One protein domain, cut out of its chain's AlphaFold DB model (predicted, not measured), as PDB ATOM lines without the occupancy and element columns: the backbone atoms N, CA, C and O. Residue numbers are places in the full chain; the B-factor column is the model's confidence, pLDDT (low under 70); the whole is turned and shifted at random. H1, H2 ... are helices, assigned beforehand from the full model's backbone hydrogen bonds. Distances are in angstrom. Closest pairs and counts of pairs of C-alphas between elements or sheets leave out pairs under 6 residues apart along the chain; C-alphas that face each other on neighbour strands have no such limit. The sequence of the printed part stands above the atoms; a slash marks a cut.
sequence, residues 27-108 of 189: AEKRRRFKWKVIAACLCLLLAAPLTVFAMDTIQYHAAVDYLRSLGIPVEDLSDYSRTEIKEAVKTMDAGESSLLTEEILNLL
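AT A GLANCE: This is residues 27 to 108 of the 189 residues of an uncharacterized protein of Oscillibacter sp. KLE 1745 (UniProt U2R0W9). One long helix, H1, makes the length: residues 27 to 55 stick out as a bare arm, and its last part joins a small head with H2, H3 and H4. The 82 printed residues hold four named helices in the order H1, H2, H3, H4 and no named strand, all helix. The whole is extended, with a radius of gyration of the C-alphas of 20.9 A and spans of 69 by 22 by 20 A.

HOW THE PARTS SIT: H1, residues 27 to 69, touches H3, residues 82 to 93, with residues 59 to 63 alone, the same way at a steep tilt of 67 degrees; the closest C-alphas, of Ala 63 and Lys 86, are 5.8 A apart. H2, residues 74 to 77, only just touches H1, only at the corner, with 3 pairs of C-alphas within 8 A; the closest, of Val 64 and Val 74, are 6.5 A apart. H4, residues 99 to 107, touches H3 about perpendicular, at 77 degrees, closest at the C-alphas of Ala 88 and Thr 101, 5.3 A. Every O i to N i+4 pair is within hydrogen-bond range in H3 and H4, and 37 of 39 in H1.

IN THESE COORDINATES: H1 runs 63.1 A from C-alpha 27 at (127.924, 86.001, 100.403); H3 runs 16.9 A; H4 ends at C-alpha 107 (104.551, 130.944, 146.309).

THE WHOLE: The printed part has no cut, its links are tight, and pLDDT is under 70 at residues 27 to 36 and 42 to 55.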
ATOM      1  N   ALA A  27     128.242  86.439  99.043       56.97
ATOM      2  CA  ALA A  27     127.924  86.001 100.403       56.97
ATOM      3  C   ALA A  27     128.720  86.791 101.454       56.97
ATOM      4  O   ALA A  27     128.168  87.228 102.466       56.97
ATOM      5  N   GLU A  28     129.996  87.052 101.178       57.34
ATOM      6  CA  GLU A  28     130.878  87.780 102.085       57.34
ATOM      7  C   GLU A  28     130.550  89.283 102.140       57.34
ATOM      8  O   GLU A  28     130.468  89.861 103.227       57.34
ATOM      9  N   LYS A  29     130.245  89.905 100.988       56.81
ATOM     10  CA  LYS A  29     129.742  91.292 100.924       56.81
ATOM     11  C   LYS A  29     128.421  91.443 101.678       56.81
ATOM     12  O   LYS A  29     128.265  92.389 102.446       56.81
ATOM     13  N   ARG A  30     127.496  90.484 101.531       57.88
ATOM     14  CA  ARG A  30     126.214  90.468 102.259       57.88
ATOM     15  C   ARG A  30     126.417  90.305 103.766       57.88
ATOM     16  O   ARG A  30     125.717  90.954 104.536       57.88
ATOM     17  N   ARG A  31     127.379  89.483 104.201       59.41
ATOM     18  CA  ARG A  31     127.738  89.332 105.620       59.41
ATOM     19  C   ARG A  31     128.341  90.626 106.172       59.41
ATOM     20  O   ARG A  31     127.833  91.122 107.167       59.41
ATOM     21  N   ARG A  32     129.317  91.244 105.497       62.12
ATOM     22  CA  ARG A  32     129.875  92.550 105.911       62.12
ATOM     23  C   ARG A  32     128.810  93.647 105.987       62.12
ATOM     24  O   ARG A  32     128.809  94.429 106.931       62.12
ATOM     25  N   PHE A  33     127.877  93.676 105.035       62.22
ATOM     26  CA  PHE A  33     126.779  94.644 105.039       62.22
ATOM     27  C   PHE A  33     125.824  94.429 106.220       62.22
ATOM     28  O   PHE A  33     125.479  95.385 106.902       62.22
ATOM     29  N   LYS A  34     125.472  93.173 106.538       64.88
ATOM     30  CA  LYS A  34     124.656  92.841 107.719       64.88
ATOM     31  C   LYS A  34     125.304  93.305 109.027       64.88
ATOM     32  O   LYS A  34     124.608  93.849 109.873       64.88
ATOM     33  N   TRP A  35     126.620  93.150 109.177       69.50
ATOM     34  CA  TRP A  35     127.336  93.613 110.374       69.50
ATOM     35  C   TRP A  35     127.398  95.141 110.462       69.50
ATOM     36  O   TRP A  35     127.236  95.683 111.549       69.50
ATOM     37  N   LYS A  36     127.539  95.844 109.328       69.50
ATOM     38  CA  LYS A  36     127.437  97.313 109.287       69.50
ATOM     39  C   LYS A  36     126.047  97.811 109.686       69.50
ATOM     40  O   LYS A  36     125.956  98.774 110.436       69.50
ATOM     41  N   VAL A  37     124.984  97.149 109.222       71.44
ATOM     42  CA  VAL A  37     123.601  97.494 109.593       71.44
ATOM     43  C   VAL A  37     123.357  97.231 111.077       71.44
ATOM     44  O   VAL A  37     122.839  98.103 111.759       71.44
ATOM     45  N   ILE A  38     123.789  96.080 111.602       72.94
ATOM     46  CA  ILE A  38     123.654  95.764 113.032       72.94
ATOM     47  C   ILE A  38     124.426  96.776 113.882       72.94
ATOM     48  O   ILE A  38     123.869  97.281 114.846       72.94
ATOM     49  N   ALA A  39     125.661  97.124 113.509       73.19
ATOM     50  CA  ALA A  39     126.444  98.133 114.219       73.19
ATOM     51  C   ALA A  39     125.782  99.519 114.172       73.19
ATOM     52  O   ALA A  39     125.690 100.177 115.201       73.19
ATOM     53  N   ALA A  40     125.259  99.943 113.017       70.62
ATOM     54  CA  ALA A  40     124.537 101.209 112.897       70.62
ATOM     55  C   ALA A  40     123.245 101.223 113.735       70.62
ATOM     56  O   ALA A  40     122.981 102.197 114.433       70.62
ATOM     57  N   CYS A  41     122.469 100.134 113.728       72.25
ATOM     58  CA  CYS A  41     121.281  99.993 114.569       72.25
ATOM     59  C   CYS A  41     121.634  99.971 116.063       72.25
ATOM     60  O   CYS A  41     120.942 100.605 116.851       72.25
ATOM     61  N   LEU A  42     122.723  99.300 116.456       69.88
ATOM     62  CA  LEU A  42     123.198  99.292 117.841       69.88
ATOM     63  C   LEU A  42     123.652 100.693 118.278       69.88
ATOM     64  O   LEU A  42     123.324 101.118 119.379       69.88
ATOM     65  N   CYS A  43     124.341 101.441 117.408       65.56
ATOM     66  CA  CYS A  43     124.716 102.832 117.666       65.56
ATOM     67  C   CYS A  43     123.492 103.742 117.823       65.56
ATOM     68  O   CYS A  43     123.479 104.569 118.726       65.56
ATOM     69  N   LEU A  44     122.451 103.576 116.998       62.62
ATOM     70  CA  LEU A  44     121.203 104.333 117.146       62.62
ATOM     71  C   LEU A  44     120.482 103.995 118.462       62.62
ATOM     72  O   LEU A  44     120.018 104.902 119.148       62.62
ATOM     73  N   LEU A  45     120.443 102.715 118.845       62.94
ATOM     74  CA  LEU A  45     119.830 102.265 120.101       62.94
ATOM     75  C   LEU A  45     120.603 102.715 121.348       62.94
ATOM     76  O   LEU A  45     119.990 102.924 122.387       62.94
ATOM     77  N   LEU A  46     121.927 102.875 121.256       60.47
ATOM     78  CA  LEU A  46     122.768 103.343 122.363       60.47
ATOM     79  C   LEU A  46     122.849 104.876 122.447       60.47
ATOM     80  O   LEU A  46     122.956 105.416 123.544       60.47
ATOM     81  N   ALA A  47     122.768 105.589 121.320       58.16
ATOM     82  CA  ALA A  47     122.818 107.052 121.292       58.16
ATOM     83  C   ALA A  47     121.478 107.709 121.670       58.16
ATOM     84  O   ALA A  47     121.479 108.749 122.324       58.16
ATOM     85  N   ALA A  48     120.342 107.101 121.312       57.69
ATOM     86  CA  ALA A  48     119.011 107.633 121.617       57.69
ATOM     87  C   ALA A  48     118.711 107.828 123.125       57.69
ATOM     88  O   ALA A  48     118.204 108.888 123.487       57.69
ATOM     89  N   PRO A  49     119.021 106.885 124.039       55.47
ATOM     90  CA  PRO A  49     118.780 107.107 125.466       55.47
ATOM     91  C   PRO A  49     119.685 108.198 126.054       55.47
ATOM     92  O   PRO A  49     119.256 108.930 126.944       55.47
ATOM     93  N   LEU A  50     120.908 108.366 125.534       53.91
ATOM     94  CA  LEU A  50     121.841 109.394 126.008       53.91
ATOM     95  C   LEU A  50     121.377 110.813 125.647       53.91
ATOM     96  O   LEU A  50     121.525 111.727 126.457       53.91
ATOM     97  N   THR A  51     120.777 111.007 124.469       52.44
ATOM     98  CA  THR A  51     120.263 112.325 124.062       52.44
ATOM     99  C   THR A  51     118.996 112.719 124.819       52.44
ATOM    100  O   THR A  51     118.829 113.891 125.148       52.44
ATOM    101  N   VAL A  52     118.129 111.757 125.154       59.16
ATOM    102  CA  VAL A  52     116.912 112.009 125.946       59.16
ATOM    103  C   VAL A  52     117.254 112.378 127.392       59.16
ATOM    104  O   VAL A  52     116.713 113.351 127.908       59.16
ATOM    105  N   PHE A  53     118.199 111.673 128.025       59.41
ATOM    106  CA  PHE A  53     118.643 111.999 129.387       59.41
ATOM    107  C   PHE A  53     119.292 113.386 129.483       59.41
ATOM    108  O   PHE A  53     119.017 114.133 130.421       59.41
ATOM    109  N   ALA A  54     120.122 113.759 128.503       61.69
ATOM    110  CA  ALA A  54     120.737 115.083 128.474       61.69
ATOM    111  C   ALA A  54     119.682 116.193 128.332       61.69
ATOM    112  O   ALA A  54     119.716 117.178 129.068       61.69
ATOM    113  N   MET A  55     118.702 116.007 127.444       64.69
ATOM    114  CA  MET A  55     117.630 116.980 127.242       64.69
ATOM    115  C   MET A  55     116.752 117.147 128.491       64.69
ATOM    116  O   MET A  55     116.352 118.267 128.803       64.69
ATOM    117  N   ASP A  56     116.512 116.068 129.238       74.44
ATOM    118  CA  ASP A  56     115.715 116.101 130.467       74.44
ATOM    119  C   ASP A  56     116.351 116.971 131.560       74.44
ATOM    120  O   ASP A  56     115.684 117.799 132.182       74.44
ATOM    121  N   THR A  57     117.668 116.835 131.739       76.88
ATOM    122  CA  THR A  57     118.420 117.643 132.709       76.88
ATOM    123  C   THR A  57     118.450 119.120 132.329       76.88
ATOM    124  O   THR A  57     118.239 119.968 133.191       76.88
ATOM    125  N   ILE A  58     118.632 119.439 131.044       81.12
ATOM    126  CA  ILE A  58     118.627 120.823 130.551       81.12
ATOM    127  C   ILE A  58     117.252 121.465 130.761       81.12
ATOM    128  O   ILE A  58     117.177 122.590 131.246       81.12
ATOM    129  N   GLN A  59     116.166 120.752 130.445       82.31
ATOM    130  CA  GLN A  59     114.806 121.262 130.645       82.31
ATOM    131  C   GLN A  59     114.484 121.483 132.121       82.31
ATOM    132  O   GLN A  59     113.843 122.472 132.461       82.31
ATOM    133  N   TYR A  60     114.939 120.587 132.997       85.75
ATOM    134  CA  TYR A  60     114.765 120.768 134.432       85.75
ATOM    135  C   TYR A  60     115.529 121.994 134.943       85.75
ATOM    136  O   TYR A  60     114.946 122.817 135.636       85.75
ATOM    137  N   HIS A  61     116.799 122.162 134.565       87.88
ATOM    138  CA  HIS A  61     117.571 123.340 134.965       87.88
ATOM    139  C   HIS A  61     116.952 124.642 134.445       87.88
ATOM    140  O   HIS A  61     116.840 125.592 135.209       87.88
ATOM    141  N   ALA A  62     116.458 124.655 133.204       88.12
ATOM    142  CA  ALA A  62     115.737 125.802 132.658       88.12
ATOM    143  C   ALA A  62     114.456 126.123 133.450       88.12
ATOM    144  O   ALA A  62     114.188 127.287 133.729       88.12
ATOM    145  N   ALA A  63     113.689 125.102 133.848       88.12
ATOM    146  CA  ALA A  63     112.505 125.279 134.687       88.12
ATOM    147  C   ALA A  63     112.865 125.837 136.077       88.12
ATOM    148  O   ALA A  63     112.204 126.745 136.566       88.12
ATOM    149  N   VAL A  64     113.942 125.341 136.690       87.44
ATOM    150  CA  VAL A  64     114.424 125.829 137.992       87.44
ATOM    151  C   VAL A  64     114.912 127.274 137.913       87.44
ATOM    152  O   VAL A  64     114.582 128.074 138.783       87.44
ATOM    153  N   ASP A  65     115.675 127.627 136.881       87.44
ATOM    154  CA  ASP A  65     116.160 128.998 136.703       87.44
ATOM    155  C   ASP A  65     115.003 129.972 136.432       87.44
ATOM    156  O   ASP A  65     115.020 131.095 136.935       87.44
ATOM    157  N   TYR A  66     113.967 129.529 135.712       85.69
ATOM    158  CA  TYR A  66     112.733 130.292 135.532       85.69
ATOM    159  C   TYR A  66     112.019 130.544 136.867       85.69
ATOM    160  O   TYR A  66     111.750 131.694 137.203       85.69
ATOM    161  N   LEU A  67     111.793 129.508 137.676       86.31
ATOM    162  CA  LEU A  67     111.151 129.654 138.989       86.31
ATOM    163  C   LEU A  67     111.965 130.539 139.941       86.31
ATOM    164  O   LEU A  67     111.409 131.423 140.587       86.31
ATOM    165  N   ARG A  68     113.296 130.394 139.942       83.81
ATOM    166  CA  ARG A  68     114.186 131.279 140.703       83.81
ATOM    167  C   ARG A  68     114.069 132.733 140.243       83.81
ATOM    168  O   ARG A  68     114.097 133.628 141.079       83.81
ATOM    169  N   SER A  69     113.929 132.982 138.939       79.44
ATOM    170  CA  SER A  69     113.728 134.341 138.413       79.44
ATOM    171  C   SER A  69     112.394 134.962 138.835       79.44
ATOM    172  O   SER A  69     112.295 136.181 138.926       79.44
ATOM    173  N   LEU A  70     111.397 134.127 139.140       79.44
ATOM    174  CA  LEU A  70     110.109 134.533 139.701       79.44
ATOM    175  C   LEU A  70     110.140 134.698 141.231       79.44
ATOM    176  O   LEU A  70     109.115 135.001 141.830       79.44
ATOM    177  N   GLY A  71     111.295 134.496 141.872       77.75
ATOM    178  CA  GLY A  71     111.444 134.591 143.323       77.75
ATOM    179  C   GLY A  71     111.030 133.334 144.089       77.75
ATOM    180  O   GLY A  71     110.990 133.372 145.314       77.75
ATOM    181  N   ILE A  72     110.761 132.219 143.401       81.38
ATOM    182  CA  ILE A  72     110.353 130.958 144.025       81.38
ATOM    183  C   ILE A  72     111.592 130.076 144.233       81.38
ATOM    184  O   ILE A  72     112.214 129.649 143.249       81.38
ATOM    185  N   PRO A  73     111.984 129.777 145.482       77.62
ATOM    186  CA  PRO A  73     113.063 128.835 145.746       77.62
ATOM    187  C   PRO A  73     112.605 127.411 145.400       77.62
ATOM    188  O   PRO A  73     111.516 126.969 145.755       77.62
ATOM    189  N   VAL A  74     113.449 126.657 144.693       79.25
ATOM    190  CA  VAL A  74     113.118 125.276 144.288       79.25
ATOM    191  C   VAL A  74     113.070 124.327 145.490       79.25
ATOM    192  O   VAL A  74     112.473 123.257 145.421       79.25
ATOM    193  N   GLU A  75     113.706 124.716 146.592       81.94
ATOM    194  CA  GLU A  75     113.705 124.015 147.871       81.94
ATOM    195  C   GLU A  75     112.283 123.861 148.435       81.94
ATOM    196  O   GLU A  75     111.959 122.801 148.976       81.94
ATOM    197  N   ASP A  76     111.419 124.856 148.209       78.56
ATOM    198  CA  ASP A  76     110.010 124.838 148.623       78.56
ATOM    199  C   ASP A  76     109.160 123.895 147.755       78.56
ATOM    200  O   ASP A  76     108.065 123.502 148.140       78.56
ATOM    201  N   LEU A  77     109.691 123.454 146.608       81.12
ATOM    202  CA  LEU A  77     109.075 122.471 145.713       81.12
ATOM    203  C   LEU A  77     109.726 121.085 145.835       81.12
ATOM    204  O   LEU A  77     109.589 120.249 144.941       81.12
ATOM    205  N   SER A  78     110.466 120.830 146.917       82.00
ATOM    206  CA  SER A  78     111.204 119.573 147.114       82.00
ATOM    207  C   SER A  78     110.318 118.329 147.245       82.00
ATOM    208  O   SER A  78     110.790 117.224 146.964       82.00
ATOM    209  N   ASP A  79     109.041 118.504 147.590       87.50
ATOM    210  CA  ASP A  79     108.034 117.436 147.612       87.50
ATOM    211  C   ASP A  79     107.636 116.963 146.201       87.50
ATOM    212  O   ASP A  79     107.096 115.864 146.038       87.50
ATOM    213  N   TYR A  80     107.953 117.751 145.171       85.00
ATOM    214  CA  TYR A  80     107.596 117.480 143.785       85.00
ATOM    215  C   TYR A  80     108.746 116.877 142.981       85.00
ATOM    216  O   TYR A  80     109.923 117.230 143.105       85.00
ATOM    217  N   SER A  81     108.412 115.954 142.077       87.31
ATOM    218  CA  SER A  81     109.397 115.372 141.175       87.31
ATOM    219  C   SER A  81     109.854 116.375 140.114       87.31
ATOM    220  O   SER A  81     109.147 117.299 139.711       87.31
ATOM    221  N   ARG A  82     111.042 116.131 139.549       88.50
ATOM    222  CA  ARG A  82     111.567 116.932 138.429       88.50
ATOM    223  C   ARG A  82     110.604 116.997 137.247       88.50
ATOM    224  O   ARG A  82     110.594 117.992 136.529       88.50
ATOM    225  N   THR A  83     109.847 115.928 137.011       87.00
ATOM    226  CA  THR A  83     108.864 115.854 135.924       87.00
ATOM    227  C   THR A  83     107.677 116.758 136.202       87.00
ATOM    228  O   THR A  83     107.335 117.550 135.331       87.00
ATOM    229  N   GLU A  84     107.136 116.710 137.417       86.38
ATOM    230  CA  GLU A  84     106.020 117.559 137.844       86.38
ATOM    231  C   GLU A  84     106.387 119.045 137.770       86.38
ATOM    232  O   GLU A  84     105.631 119.833 137.213       86.38
ATOM    233  N   ILE A  85     107.599 119.417 138.196       87.81
ATOM    234  CA  ILE A  85     108.094 120.799 138.096       87.81
ATOM    235  C   ILE A  85     108.193 121.258 136.629       87.81
ATOM    236  O   ILE A  85     107.752 122.353 136.282       87.81
ATOM    237  N   LYS A  86     108.745 120.426 135.731       89.75
ATOM    238  CA  LYS A  86     108.833 120.760 134.294       89.75
ATOM    239  C   LYS A  86     107.455 120.904 133.653       89.75
ATOM    240  O   LYS A  86     107.285 121.746 132.776       89.75
ATOM    241  N   GLU A  87     106.514 120.033 134.007       87.50
ATOM    242  CA  GLU A  87     105.156 120.080 133.469       87.50
ATOM    243  C   GLU A  87     104.410 121.303 133.980       87.50
ATOM    244  O   GLU A  87     103.838 122.022 133.165       87.50
ATOM    245  N   ALA A  88     104.515 121.617 135.270       86.88
ATOM    246  CA  ALA A  88     103.916 122.816 135.831       86.88
ATOM    247  C   ALA A  88     104.416 124.079 135.122       86.88
ATOM    248  O   ALA A  88     103.600 124.844 134.616       86.88
ATOM    249  N   VAL A  89     105.732 124.244 134.943       87.56
ATOM    250  CA  VAL A  89     106.290 125.391 134.198       87.56
ATOM    251  C   VAL A  89     105.775 125.450 132.753       87.56
ATOM    252  O   VAL A  89     105.445 126.526 132.263       87.56
ATOM    253  N   LYS A  90     105.636 124.307 132.066       87.69
ATOM    254  CA  LYS A  90     105.040 124.268 130.717       87.69
ATOM    255  C   LYS A  90     103.568 124.683 130.720       87.69
ATOM    256  O   LYS A  90     103.149 125.383 129.806       87.69
ATOM    257  N   THR A  91     102.796 124.258 131.721       85.50
ATOM    258  CA  THR A  91     101.386 124.658 131.854       85.50
ATOM    259  C   THR A  91     101.250 126.147 132.171       85.50
ATOM    260  O   THR A  91     100.392 126.795 131.581       85.50
ATOM    261  N   MET A  92     102.154 126.724 132.978       82.00
ATOM    262  CA  MET A  92     102.214 128.174 133.230       82.00
ATOM    263  C   MET A  92     102.443 128.963 131.945       82.00
ATOM    264  O   MET A  92     101.711 129.908 131.670       82.00
ATOM    265  N   ASP A  93     103.436 128.559 131.148       82.94
ATOM    266  CA  ASP A  93     103.775 129.221 129.880       82.94
ATOM    267  C   ASP A  93     102.632 129.108 128.854       82.94
ATOM    268  O   ASP A  93     102.399 130.007 128.048       82.94
ATOM    269  N   ALA A  94     101.857 128.022 128.926       84.44
ATOM    270  CA  ALA A  94     100.646 127.827 128.133       84.44
ATOM    271  C   ALA A  94      99.413 128.589 128.666       84.44
ATOM    272  O   ALA A  94      98.391 128.637 127.980       84.44
ATOM    273  N   GLY A  95      99.484 129.185 129.863       79.00
ATOM    274  CA  GLY A  95      98.344 129.826 130.528       79.00
ATOM    275  C   GLY A  95      97.283 128.840 131.033       79.00
ATOM    276  O   GLY A  95      96.124 129.215 131.203       79.00
ATOM    277  N   GLU A  96      97.658 127.579 131.240       82.06
ATOM    278  CA  GLU A  96      96.802 126.518 131.765       82.06
ATOM    279  C   GLU A  96      97.029 126.338 133.273       82.06
ATOM    280  O   GLU A  96      98.155 126.442 133.766       82.06
ATOM    281  N   SER A  97      95.964 126.033 134.019       73.44
ATOM    282  CA  SER A  97      96.044 125.796 135.462       73.44
ATOM    283  C   SER A  97      96.088 124.307 135.806       73.44
ATOM    284  O   SER A  97      95.329 123.483 135.292       73.44
ATOM    285  N   SER A  98      96.977 123.958 136.732       81.25
ATOM    286  CA  SER A  98      97.025 122.674 137.430       81.25
ATOM    287  C   SER A  98      97.220 122.929 138.926       81.25
ATOM    288  O   SER A  98      97.580 124.034 139.323       81.25
ATOM    289  N   LEU A  99      97.007 121.912 139.765       82.56
ATOM    290  CA  LEU A  99      97.151 122.044 141.222       82.56
ATOM    291  C   LEU A  99      98.529 122.586 141.631       82.56
ATOM    292  O   LEU A  99      98.612 123.489 142.456       82.56
ATOM    293  N   LEU A 100      99.588 122.074 141.001       82.56
ATOM    294  CA  LEU A 100     100.962 122.501 141.254       82.56
ATOM    295  C   LEU A 100     101.205 123.915 140.715       82.56
ATOM    296  O   LEU A 100     101.934 124.694 141.312       82.56
ATOM    297  N   THR A 101     100.565 124.266 139.600       83.06
ATOM    298  CA  THR A 101     100.654 125.600 139.001       83.06
ATOM    299  C   THR A 101     100.094 126.663 139.937       83.06
ATOM    300  O   THR A 101     100.738 127.679 140.153       83.06
ATOM    301  N   GLU A 102      98.929 126.406 140.531       82.88
ATOM    302  CA  GLU A 102      98.314 127.299 141.516       82.88
ATOM    303  C   GLU A 102      99.168 127.405 142.787       82.88
ATOM    304  O   GLU A 102      99.328 128.488 143.335       82.88
ATOM    305  N   GLU A 103      99.762 126.306 143.258       82.19
ATOM    306  CA  GLU A 103     100.672 126.340 144.408       82.19
ATOM    307  C   GLU A 103     101.936 127.159 144.118       82.19
ATOM    308  O   GLU A 103     102.294 128.022 144.912       82.19
ATOM    309  N   ILE A 104     102.546 126.982 142.942       81.56
ATOM    310  CA  ILE A 104     103.656 127.819 142.469       81.56
ATOM    311  C   ILE A 104     103.230 129.292 142.392       81.56
ATOM    312  O   ILE A 104     103.975 130.160 142.834       81.56
ATOM    313  N   LEU A 105     102.040 129.595 141.867       78.62
ATOM    314  CA  LEU A 105     101.533 130.969 141.796       78.62
ATOM    315  C   LEU A 105     101.317 131.585 143.185       78.62
ATOM    316  O   LEU A 105     101.558 132.774 143.354       78.62
ATOM    317  N   ASN A 106     100.915 130.795 144.183       79.31
ATOM    318  CA  ASN A 106     100.770 131.251 145.571       79.31
ATOM    319  C   ASN A 106     102.113 131.417 146.305       79.31
ATOM    320  O   ASN A 106     102.166 132.113 147.316       79.31
ATOM    321  N   LEU A 107     103.178 130.768 145.823       78.56
ATOM    322  CA  LEU A 107     104.551 130.944 146.309       78.56
ATOM    323  C   LEU A 107     105.259 132.134 145.659       78.56
ATOM    324  O   LEU A 107     106.348 132.502 146.106       78.56
ATOM    325  N   LEU A 108     104.676 132.725 144.608       72.56
ATOM    326  CA  LEU A 108     105.190 133.979 144.082       72.56
ATOM    327  C   LEU A 108     105.218 134.999 145.223       72.56
ATOM    328  O   LEU A 108     104.248 135.086 145.984       72.56
TER     329      LEU A 108